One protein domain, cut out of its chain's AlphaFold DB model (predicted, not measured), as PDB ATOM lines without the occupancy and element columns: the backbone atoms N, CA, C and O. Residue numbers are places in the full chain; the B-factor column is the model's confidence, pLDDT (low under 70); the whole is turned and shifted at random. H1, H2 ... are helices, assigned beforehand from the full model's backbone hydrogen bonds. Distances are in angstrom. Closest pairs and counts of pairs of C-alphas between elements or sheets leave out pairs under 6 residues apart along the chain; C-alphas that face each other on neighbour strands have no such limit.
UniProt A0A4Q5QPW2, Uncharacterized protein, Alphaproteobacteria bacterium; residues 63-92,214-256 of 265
ATOM      1  N   HIS A  63       0.653   2.598 -15.603       88.06
ATOM      2  CA  HIS A  63      -0.740   2.213 -15.746       88.06
ATOM      3  C   HIS A  63      -1.265   2.639 -17.121       88.06
ATOM      4  O   HIS A  63      -0.785   3.589 -17.737       88.06
ATOM      5  N   LEU A  64      -2.298   1.950 -17.609       88.88
ATOM      6  CA  LEU A  64      -2.854   2.242 -18.930       88.88
ATOM      7  C   LEU A  64      -3.282   3.717 -19.110       88.88
ATOM      8  O   LEU A  64      -2.953   4.273 -20.155       88.88
ATOM      9  N   PRO A  65      -3.957   4.381 -18.146       88.69
ATOM     10  CA  PRO A  65      -4.308   5.792 -18.296       88.69
ATOM     11  C   PRO A  65      -3.076   6.696 -18.404       88.69
ATOM     12  O   PRO A  65      -3.066   7.586 -19.242       88.69
ATOM     13  N   GLU A  66      -2.022   6.430 -17.626       90.12
ATOM     14  CA  GLU A  66      -0.760   7.186 -17.670       90.12
ATOM     15  C   GLU A  66      -0.036   6.990 -19.007       90.12
ATOM     16  O   GLU A  66       0.523   7.930 -19.563       90.12
ATOM     17  N   TRP A  67      -0.073   5.774 -19.554       92.50
ATOM     18  CA  TRP A  67       0.491   5.483 -20.868       92.50
ATOM     19  C   TRP A  67      -0.280   6.197 -21.986       92.50
ATOM     20  O   TRP A  67       0.334   6.814 -22.856       92.50
ATOM     21  N   ILE A  68      -1.621   6.160 -21.949       91.25
ATOM     22  CA  ILE A  68      -2.470   6.874 -22.915       91.25
ATOM     23  C   ILE A  68      -2.188   8.374 -22.847       91.25
ATOM     24  O   ILE A  68      -2.002   9.003 -23.887       91.25
ATOM     25  N   ASP A  69      -2.124   8.914 -21.631       89.19
ATOM     26  CA  ASP A  69      -1.897  10.331 -21.380       89.19
ATOM     27  C   ASP A  69      -0.603  10.835 -22.029       89.19
ATOM     28  O   ASP A  69      -0.593  11.871 -22.692       89.19
ATOM     29  N   ARG A  70       0.468  10.044 -21.908       90.62
ATOM     30  CA  ARG A  70       1.802  10.388 -22.411       90.62
ATOM     31  C   ARG A  70       1.989  10.150 -23.903       90.62
ATOM     32  O   ARG A  70       2.755  10.871 -24.541       90.62
ATOM     33  N   PHE A  71       1.371   9.106 -24.453       91.81
ATOM     34  CA  PHE A  71       1.771   8.574 -25.761       91.81
ATOM     35  C   PHE A  71       0.662   8.547 -26.811       91.81
ATOM     36  O   PHE A  71       0.976   8.462 -27.997       91.81
ATOM     37  N   ALA A  72      -0.608   8.625 -26.410       91.94
ATOM     38  CA  ALA A  72      -1.754   8.444 -27.302       91.94
ATOM     39  C   ALA A  72      -2.800   9.566 -27.193       91.94
ATOM     40  O   ALA A  72      -3.959   9.363 -27.559       91.94
ATOM     41  N   ARG A  73      -2.409  10.750 -26.702       89.31
ATOM     42  CA  ARG A  73      -3.249  11.956 -26.685       89.31
ATOM     43  C   ARG A  73      -2.822  12.969 -27.744       89.31
ATOM     44  O   ARG A  73      -1.637  13.140 -28.028       89.31
ATOM     45  N   SER A  74      -3.798  13.678 -28.298       86.19
ATOM     46  CA  SER A  74      -3.574  14.895 -29.076       86.19
ATOM     47  C   SER A  74      -3.230  16.087 -28.166       86.19
ATOM     48  O   SER A  74      -3.514  16.050 -26.965       86.19
ATOM     49  N   PRO A  75      -2.686  17.195 -28.709       82.25
ATOM     50  CA  PRO A  75      -2.485  18.429 -27.943       82.25
ATOM     51  C   PRO A  75      -3.776  19.006 -27.335       82.25
ATOM     52  O   PRO A  75      -3.724  19.673 -26.307       82.25
ATOM     53  N   THR A  76      -4.940  18.735 -27.941       81.19
ATOM     54  CA  THR A  76      -6.269  19.117 -27.418       81.19
ATOM     55  C   THR A  76      -6.773  18.161 -26.335       81.19
ATOM     56  O   THR A  76      -7.754  18.443 -25.651       81.19
ATOM     57  N   GLY A  77      -6.070  17.047 -26.141       81.38
ATOM     58  CA  GLY A  77      -6.265  16.106 -25.059       81.38
ATOM     59  C   GLY A  77      -7.159  14.918 -25.348       81.38
ATOM     60  O   GLY A  77      -7.446  14.163 -24.424       81.38
ATOM     61  N   LEU A  78      -7.542  14.729 -26.602       85.69
ATOM     62  CA  LEU A  78      -8.368  13.613 -27.033       85.69
ATOM     63  C   LEU A  78      -7.513  12.376 -27.322       85.69
ATOM     64  O   LEU A  78      -6.343  12.488 -27.691       85.69
ATOM     65  N   TYR A  79      -8.099  11.190 -27.154       88.31
ATOM     66  CA  TYR A  79      -7.435   9.935 -27.509       88.31
ATOM     67  C   TYR A  79      -7.271   9.805 -29.029       88.31
ATOM     68  O   TYR A  79      -8.232   9.997 -29.776       88.31
ATOM     69  N   ARG A  80      -6.069   9.408 -29.455       90.38
ATOM     70  CA  ARG A  80      -5.679   9.194 -30.849       90.38
ATOM     71  C   ARG A  80      -5.185   7.770 -31.077       90.38
ATOM     72  O   ARG A  80      -4.107   7.382 -30.623       90.38
ATOM     73  N   GLU A  81      -5.976   7.004 -31.825       92.38
ATOM     74  CA  GLU A  81      -5.665   5.611 -32.162       92.38
ATOM     75  C   GLU A  81      -4.386   5.486 -33.001       92.38
ATOM     76  O   GLU A  81      -3.593   4.572 -32.791       92.38
ATOM     77  N   ASP A  82      -4.145   6.418 -33.920       93.81
ATOM     78  CA  ASP A  82      -2.969   6.406 -34.790       93.81
ATOM     79  C   ASP A  82      -1.661   6.552 -33.994       93.81
ATOM     80  O   ASP A  82      -0.713   5.796 -34.213       93.81
ATOM     81  N   LEU A  83      -1.635   7.447 -32.998       93.88
ATOM     82  CA  LEU A  83      -0.498   7.592 -32.086       93.88
ATOM     83  C   LEU A  83      -0.312   6.338 -31.224       93.88
ATOM     84  O   LEU A  83       0.817   5.876 -31.048       93.88
ATOM     85  N   ALA A  84      -1.410   5.748 -30.740       94.44
ATOM     86  CA  ALA A  84      -1.355   4.483 -30.014       94.44
ATOM     87  C   ALA A  84      -0.751   3.366 -30.881       94.44
ATOM     88  O   ALA A  84       0.122   2.645 -30.408       94.44
ATOM     89  N   ARG A  85      -1.155   3.249 -32.155       96.00
ATOM     90  CA  ARG A  85      -0.623   2.243 -33.091       96.00
ATOM     91  C   ARG A  85       0.880   2.389 -33.290       96.00
ATOM     92  O   ARG A  85       1.590   1.396 -33.171       96.00
ATOM     93  N   ILE A  86       1.365   3.609 -33.520       95.38
ATOM     94  CA  ILE A  86       2.805   3.886 -33.657       95.38
ATOM     95  C   ILE A  86       3.551   3.441 -32.393       95.38
ATOM     96  O   ILE A  86       4.525   2.697 -32.463       95.38
ATOM     97  N   ARG A  87       3.055   3.834 -31.218       94.94
ATOM     98  CA  ARG A  87       3.729   3.572 -29.938       94.94
ATOM     99  C   ARG A  87       3.672   2.117 -29.500       94.94
ATOM    100  O   ARG A  87       4.567   1.668 -28.794       94.94
ATOM    101  N   LEU A  88       2.642   1.378 -29.901       96.12
ATOM    102  CA  LEU A  88       2.585  -0.070 -29.720       96.12
ATOM    103  C   LEU A  88       3.514  -0.799 -30.699       96.12
ATOM    104  O   LEU A  88       4.116  -1.797 -30.309       96.12
ATOM    105  N   ALA A  89       3.667  -0.305 -31.932       97.06
ATOM    106  CA  ALA A  89       4.628  -0.855 -32.888       97.06
ATOM    107  C   ALA A  89       6.076  -0.679 -32.400       97.06
ATOM    108  O   ALA A  89       6.860  -1.621 -32.498       97.06
ATOM    109  N   ASP A  90       6.405   0.461 -31.779       95.38
ATOM    110  CA  ASP A  90       7.727   0.716 -31.178       95.38
ATOM    111  C   ASP A  90       8.127  -0.360 -30.134       95.38
ATOM    112  O   ASP A  90       9.312  -0.604 -29.905       95.38
ATOM    113  N   GLN A  91       7.157  -1.042 -29.506       95.31
ATOM    114  CA  GLN A  91       7.401  -2.084 -28.493       95.31
ATOM    115  C   GLN A  91       7.910  -3.407 -29.090       95.31
ATOM    116  O   GLN A  91       8.425  -4.260 -28.361       95.31
ATOM    117  N   LEU A  92       7.772  -3.602 -30.404       96.38
ATOM    118  CA  LEU A  92       8.243  -4.803 -31.099       96.38
ATOM    119  C   LEU A  92       9.776  -4.874 -31.158       96.38
ATOM    120  O   LEU A  92      10.344  -5.968 -31.196       96.38
ATOM    121  N   ALA A 214       4.243  -3.161 -22.993       91.69
ATOM    122  CA  ALA A 214       4.507  -4.412 -23.710       91.69
ATOM    123  C   ALA A 214       3.252  -5.007 -24.382       91.69
ATOM    124  O   ALA A 214       3.260  -6.168 -24.802       91.69
ATOM    125  N   LEU A 215       2.150  -4.250 -24.452       92.56
ATOM    126  CA  LEU A 215       0.897  -4.719 -25.054       92.56
ATOM    127  C   LEU A 215       1.043  -5.007 -26.550       92.56
ATOM    128  O   LEU A 215       0.555  -6.038 -27.005       92.56
ATOM    129  N   GLY A 216       1.727  -4.134 -27.290       94.94
ATOM    130  CA  GLY A 216       1.910  -4.267 -28.733       94.94
ATOM    131  C   GLY A 216       2.752  -5.487 -29.077       94.94
ATOM    132  O   GLY A 216       2.346  -6.314 -29.890       94.94
ATOM    133  N   ALA A 217       3.868  -5.664 -28.365       95.62
ATOM    134  CA  ALA A 217       4.723  -6.836 -28.517       95.62
ATOM    135  C   ALA A 217       3.993  -8.149 -28.204       95.62
ATOM    136  O   ALA A 217       4.141  -9.125 -28.938       95.62
ATOM    137  N   ARG A 218       3.167  -8.177 -27.150       94.56
ATOM    138  CA  ARG A 218       2.395  -9.377 -26.813       94.56
ATOM    139  C   ARG A 218       1.309  -9.700 -27.829       94.56
ATOM    140  O   ARG A 218       1.127 -10.878 -28.123       94.56
ATOM    141  N   ASP A 219       0.574  -8.702 -28.308       96.12
ATOM    142  CA  ASP A 219      -0.485  -8.924 -29.297       96.12
ATOM    143  C   ASP A 219       0.103  -9.469 -30.601       96.12
ATOM    144  O   ASP A 219      -0.333 -10.504 -31.104       96.12
ATOM    145  N   HIS A 220       1.192  -8.853 -31.061       97.75
ATOM    146  CA  HIS A 220       1.908  -9.314 -32.239       97.75
ATOM    147  C   HIS A 220       2.449 -10.736 -32.078       97.75
ATOM    148  O   HIS A 220       2.234 -11.575 -32.946       97.75
ATOM    149  N   TRP A 221       3.100 -11.036 -30.948       97.00
ATOM    150  CA  TRP A 221       3.593 -12.384 -30.660       97.00
ATOM    151  C   TRP A 221       2.462 -13.418 -30.665       97.00
ATOM    152  O   TRP A 221       2.616 -14.486 -31.251       97.00
ATOM    153  N   ALA A 222       1.307 -13.093 -30.074       95.69
ATOM    154  CA  ALA A 222       0.142 -13.973 -30.097       95.69
ATOM    155  C   ALA A 222      -0.367 -14.211 -31.528       95.69
ATOM    156  O   ALA A 222      -0.680 -15.345 -31.873       95.69
ATOM    157  N   ALA A 223      -0.398 -13.177 -32.373       97.00
ATOM    158  CA  ALA A 223      -0.760 -13.321 -33.781       97.00
ATOM    159  C   ALA A 223       0.232 -14.213 -34.551       97.00
ATOM    160  O   ALA A 223      -0.188 -15.074 -35.322       97.00
ATOM    161  N   GLU A 224       1.539 -14.058 -34.320       97.19
ATOM    162  CA  GLU A 224       2.563 -14.926 -34.917       97.19
ATOM    163  C   GLU A 224       2.414 -16.382 -34.458       97.19
ATOM    164  O   GLU A 224       2.529 -17.296 -35.274       97.19
ATOM    165  N   CYS A 225       2.101 -16.615 -33.178       95.69
ATOM    166  CA  CYS A 225       1.819 -17.952 -32.655       95.69
ATOM    167  C   CYS A 225       0.540 -18.564 -33.249       95.69
ATOM    168  O   CYS A 225       0.549 -19.746 -33.584       95.69
ATOM    169  N   ASP A 226      -0.528 -17.775 -33.403       96.00
ATOM    170  CA  ASP A 226      -1.801 -18.218 -33.991       96.00
ATOM    171  C   ASP A 226      -1.618 -18.647 -35.463       96.00
ATOM    172  O   ASP A 226      -2.213 -19.627 -35.910       96.00
ATOM    173  N   ILE A 227      -0.780 -17.927 -36.220       96.00
ATOM    174  CA  ILE A 227      -0.492 -18.216 -37.637       96.00
ATOM    175  C   ILE A 227       0.597 -19.292 -37.797       96.00
ATOM    176  O   ILE A 227       0.599 -20.031 -38.783       96.00
ATOM    177  N   GLY A 228       1.531 -19.383 -36.850       94.94
ATOM    178  CA  GLY A 228       2.700 -20.260 -36.927       94.94
ATOM    179  C   GLY A 228       3.782 -19.773 -37.899       94.94
ATOM    180  O   GLY A 228       4.586 -20.579 -38.368       94.94
ATOM    181  N   ALA A 229       3.795 -18.477 -38.234       95.62
ATOM    182  CA  ALA A 229       4.761 -17.872 -39.150       95.62
ATOM    183  C   ALA A 229       5.057 -16.405 -38.779       95.62
ATOM    184  O   ALA A 229       4.179 -15.731 -38.232       95.62
ATOM    185  N   PRO A 230       6.252 -15.883 -39.124       97.00
ATOM    186  CA  PRO A 230       6.631 -14.508 -38.812       97.00
ATOM    187  C   PRO A 230       5.789 -13.501 -39.604       97.00
ATOM    188  O   PRO A 230       5.676 -13.598 -40.831       97.00
ATOM    189  N   ILE A 231       5.251 -12.485 -38.922       97.25
ATOM    190  CA  ILE A 231       4.427 -11.440 -39.544       97.25
ATOM    191  C   ILE A 231       5.237 -10.144 -39.609       97.25
ATOM    192  O   ILE A 231       5.433  -9.454 -38.619       97.25
ATOM    193  N   LYS A 232       5.681  -9.750 -40.806       96.56
ATOM    194  CA  LYS A 232       6.490  -8.524 -40.959       96.56
ATOM    195  C   LYS A 232       5.715  -7.245 -40.648       96.56
ATOM    196  O   LYS A 232       6.307  -6.270 -40.202       96.56
ATOM    197  N   THR A 233       4.407  -7.224 -40.885       96.69
ATOM    198  CA  THR A 233       3.566  -6.052 -40.611       96.69
ATOM    199  C   THR A 233       3.045  -6.103 -39.173       96.69
ATOM    200  O   THR A 233       2.465  -7.122 -38.800       96.69
ATOM    201  N   PRO A 234       3.177  -5.033 -38.366       96.81
ATOM    202  CA  PRO A 234       2.653  -5.011 -37.002       96.81
ATOM    203  C   PRO A 234       1.151  -5.342 -36.922       96.81
ATOM    204  O   PRO A 234       0.299  -4.531 -37.277       96.81
ATOM    205  N   SER A 235       0.820  -6.539 -36.432       96.69
ATOM    206  CA  SER A 235      -0.531  -6.911 -35.989       96.69
ATOM    207  C   SER A 235      -0.777  -6.422 -34.556       96.69
ATOM    208  O   SER A 235      -0.129  -6.904 -33.630       96.69
ATOM    209  N   LEU A 236      -1.655  -5.424 -34.396       96.50
ATOM    210  CA  LEU A 236      -1.879  -4.693 -33.133       96.50
ATOM    211  C   LEU A 236      -3.372  -4.487 -32.807       96.50
ATOM    212  O   LEU A 236      -3.724  -3.697 -31.930       96.50
ATOM    213  N   ASP A 237      -4.270  -5.125 -33.559       94.38
ATOM    214  CA  ASP A 237      -5.695  -4.795 -33.528       94.38
ATOM    215  C   ASP A 237      -6.373  -5.185 -32.211       94.38
ATOM    216  O   ASP A 237      -7.264  -4.463 -31.749       94.38
ATOM    217  N   ARG A 238      -5.941  -6.274 -31.554       92.62
ATOM    218  CA  ARG A 238      -6.520  -6.665 -30.258       92.62
ATOM    219  C   ARG A 238      -6.069  -5.685 -29.177       92.62
ATOM    220  O   ARG A 238      -6.891  -5.266 -28.360       92.62
ATOM    221  N   ALA A 239      -4.799  -5.273 -29.191       92.94
ATOM    222  CA  ALA A 239      -4.265  -4.273 -28.271       92.94
ATOM    223  C   ALA A 239      -4.970  -2.922 -28.446       92.94
ATOM    224  O   ALA A 239      -5.413  -2.330 -27.462       92.94
ATOM    225  N   ILE A 240      -5.143  -2.464 -29.685       94.06
ATOM    226  CA  ILE A 240      -5.842  -1.210 -29.981       94.06
ATOM    227  C   ILE A 240      -7.303  -1.262 -29.548       94.06
ATOM    228  O   ILE A 240      -7.758  -0.354 -28.855       94.06
ATOM    229  N   SER A 241      -8.021  -2.338 -29.870       91.25
ATOM    230  CA  SER A 241      -9.411  -2.511 -29.438       91.25
ATOM    231  C   SER A 241      -9.534  -2.493 -27.906       91.25
ATOM    232  O   SER A 241     -10.386  -1.791 -27.348       91.25
ATOM    233  N   ALA A 242      -8.630  -3.185 -27.203       88.75
ATOM    234  CA  ALA A 242      -8.599  -3.207 -25.744       88.75
ATOM    235  C   ALA A 242      -8.335  -1.816 -25.144       88.75
ATOM    236  O   ALA A 242      -9.014  -1.421 -24.192       88.75
ATOM    237  N   ILE A 243      -7.396  -1.052 -25.713       89.75
ATOM    238  CA  ILE A 243      -7.109   0.322 -25.283       89.75
ATOM    239  C   ILE A 243      -8.301   1.231 -25.572       89.75
ATOM    240  O   ILE A 243      -8.758   1.905 -24.654       89.75
ATOM    241  N   GLY A 244      -8.848   1.213 -26.788       85.94
ATOM    242  CA  GLY A 244      -9.978   2.047 -27.199       85.94
ATOM    243  C   GLY A 244     -11.218   1.844 -26.324       85.94
ATOM    244  O   GLY A 244     -11.832   2.819 -25.890       85.94
ATOM    245  N   SER A 245     -11.526   0.589 -25.967       83.75
ATOM    246  CA  SER A 245     -12.654   0.262 -25.080       83.75
ATOM    247  C   SER A 245     -12.536   0.895 -23.688       83.75
ATOM    248  O   SER A 245     -13.538   1.297 -23.101       83.75
ATOM    249  N   ARG A 246     -11.309   1.034 -23.166       80.62
ATOM    250  CA  ARG A 246     -11.036   1.668 -21.868       80.62
ATOM    251  C   ARG A 246     -10.843   3.174 -21.995       80.62
ATOM    252  O   ARG A 246     -11.305   3.918 -21.134       80.62
ATOM    253  N   ALA A 247     -10.208   3.631 -23.070       76.06
ATOM    254  CA  ALA A 247      -9.997   5.040 -23.356       76.06
ATOM    255  C   ALA A 247     -11.335   5.773 -23.454       76.06
ATOM    256  O   ALA A 247     -11.494   6.774 -22.774       76.06
ATOM    257  N   GLY A 248     -12.329   5.223 -24.161       62.97
ATOM    258  CA  GLY A 248     -13.658   5.838 -24.279       62.97
ATOM    259  C   GLY A 248     -14.422   5.992 -22.957       62.97
ATOM    260  O   GLY A 248     -15.366   6.774 -22.890       62.97
ATOM    261  N   THR A 249     -14.011   5.284 -21.897       66.12
ATOM    262  CA  THR A 249     -14.564   5.459 -20.540       66.12
ATOM    263  C   THR A 249     -13.818   6.497 -19.701       66.12
ATOM    264  O   THR A 249     -14.374   7.008 -18.735       66.12
ATOM    265  N   LEU A 250     -12.568   6.809 -20.056       64.44
ATOM    266  CA  LEU A 250     -11.659   7.656 -19.273       64.44
ATOM    267  C   LEU A 250     -11.386   9.013 -19.933       64.44
ATOM    268  O   LEU A 250     -11.119   9.990 -19.241       64.44
ATOM    269  N   PHE A 251     -11.463   9.074 -21.261       61.91
ATOM    270  CA  PHE A 251     -11.147  10.229 -22.086       61.91
ATOM    271  C   PHE A 251     -12.166  10.340 -23.235       61.91
ATOM    272  O   PHE A 251     -12.536   9.324 -23.831       61.91
ATOM    273  N   PRO A 252     -12.609  11.553 -23.603       60.91
ATOM    274  CA  PRO A 252     -13.395  11.744 -24.816       60.91
ATOM    275  C   PRO A 252     -12.595  11.298 -26.056       60.91
ATOM    276  O   PRO A 252     -11.417  11.631 -26.201       60.91
ATOM    277  N   LEU A 253     -13.228  10.529 -26.945       57.16
ATOM    278  CA  LEU A 253     -12.605  10.025 -28.174       57.16
ATOM    279  C   LEU A 253     -12.560  11.120 -29.250       57.16
ATOM    280  O   LEU A 253     -13.581  11.759 -29.513       57.16
ATOM    281  N   GLU A 254     -11.419  11.293 -29.922       51.22
ATOM    282  CA  GLU A 254     -11.367  12.082 -31.155       51.22
ATOM    283  C   GLU A 254     -11.985  11.242 -32.274       51.22
ATOM    284  O   GLU A 254     -11.391  10.274 -32.747       51.22
ATOM    285  N   LYS A 255     -13.215  11.567 -32.687       53.53
ATOM    286  CA  LYS A 255     -13.727  11.031 -33.949       53.53
ATOM    287  C   LYS A 255     -12.929  11.699 -35.061       53.53
ATOM    288  O   LYS A 255     -13.044  12.909 -35.235       53.53
ATOM    289  N   LEU A 256     -12.147  10.916 -35.802       44.41
ATOM    290  CA  LEU A 256     -11.626  11.337 -37.100       44.41
ATOM    291  C   LEU A 256     -12.818  11.842 -37.915       44.41
ATOM    292  O   LEU A 256     -13.730  11.072 -38.221       44.41
TER     293      LEU A 256
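What this domain is: This is residues 63 to 92 and 214 to 256 of the 265 residues of an uncharacterized protein of Alphaproteobacteria bacterium (UniProt A0A4Q5QPW2). H3 and H4 run outward opposite ways from a short overlap near their first residues and make the long axis, H2 packs beside that overlap, and H1 packs on H2 and H4. The printed part has 73 residues with H1, H2, H3 and H4 in that order, all helix, compact with a radius of gyration of the C-alphas of 12.7 A, spanning 41 by 25 by 19 A.

Where its parts are: H1, residues 64 to 71, begins at C-alpha (-2.854, 2.242, -18.930). H2 is residues 81 to 92, 17.4 A; H3, 214 to 227, 20.2 A; H4, 237 to 250, 19.8 A, ending at (-11.659, 7.656, -19.273).

How they stand to each other: H2 touches H3, about perpendicular at 75 degrees; the closest C-alphas, of Leu 88 and Gly 216, are 4.4 A apart. The hairpin H3 and H4 has a tilt of 37 degrees, only just steep, C-alphas 219 and 239 closest at 6.1 A. H1 and H3 are apart. Every O i to N i+4 pair is within hydrogen-bond range in H1 and H3, but 6 of 8 in H2 and 8 of 10 in H4.

The domain as a whole: Residues 93 to 213 are not printed; C-alphas 92 and 214 are 8.3 A apart. Residues 248 to 256 have pLDDT under 70.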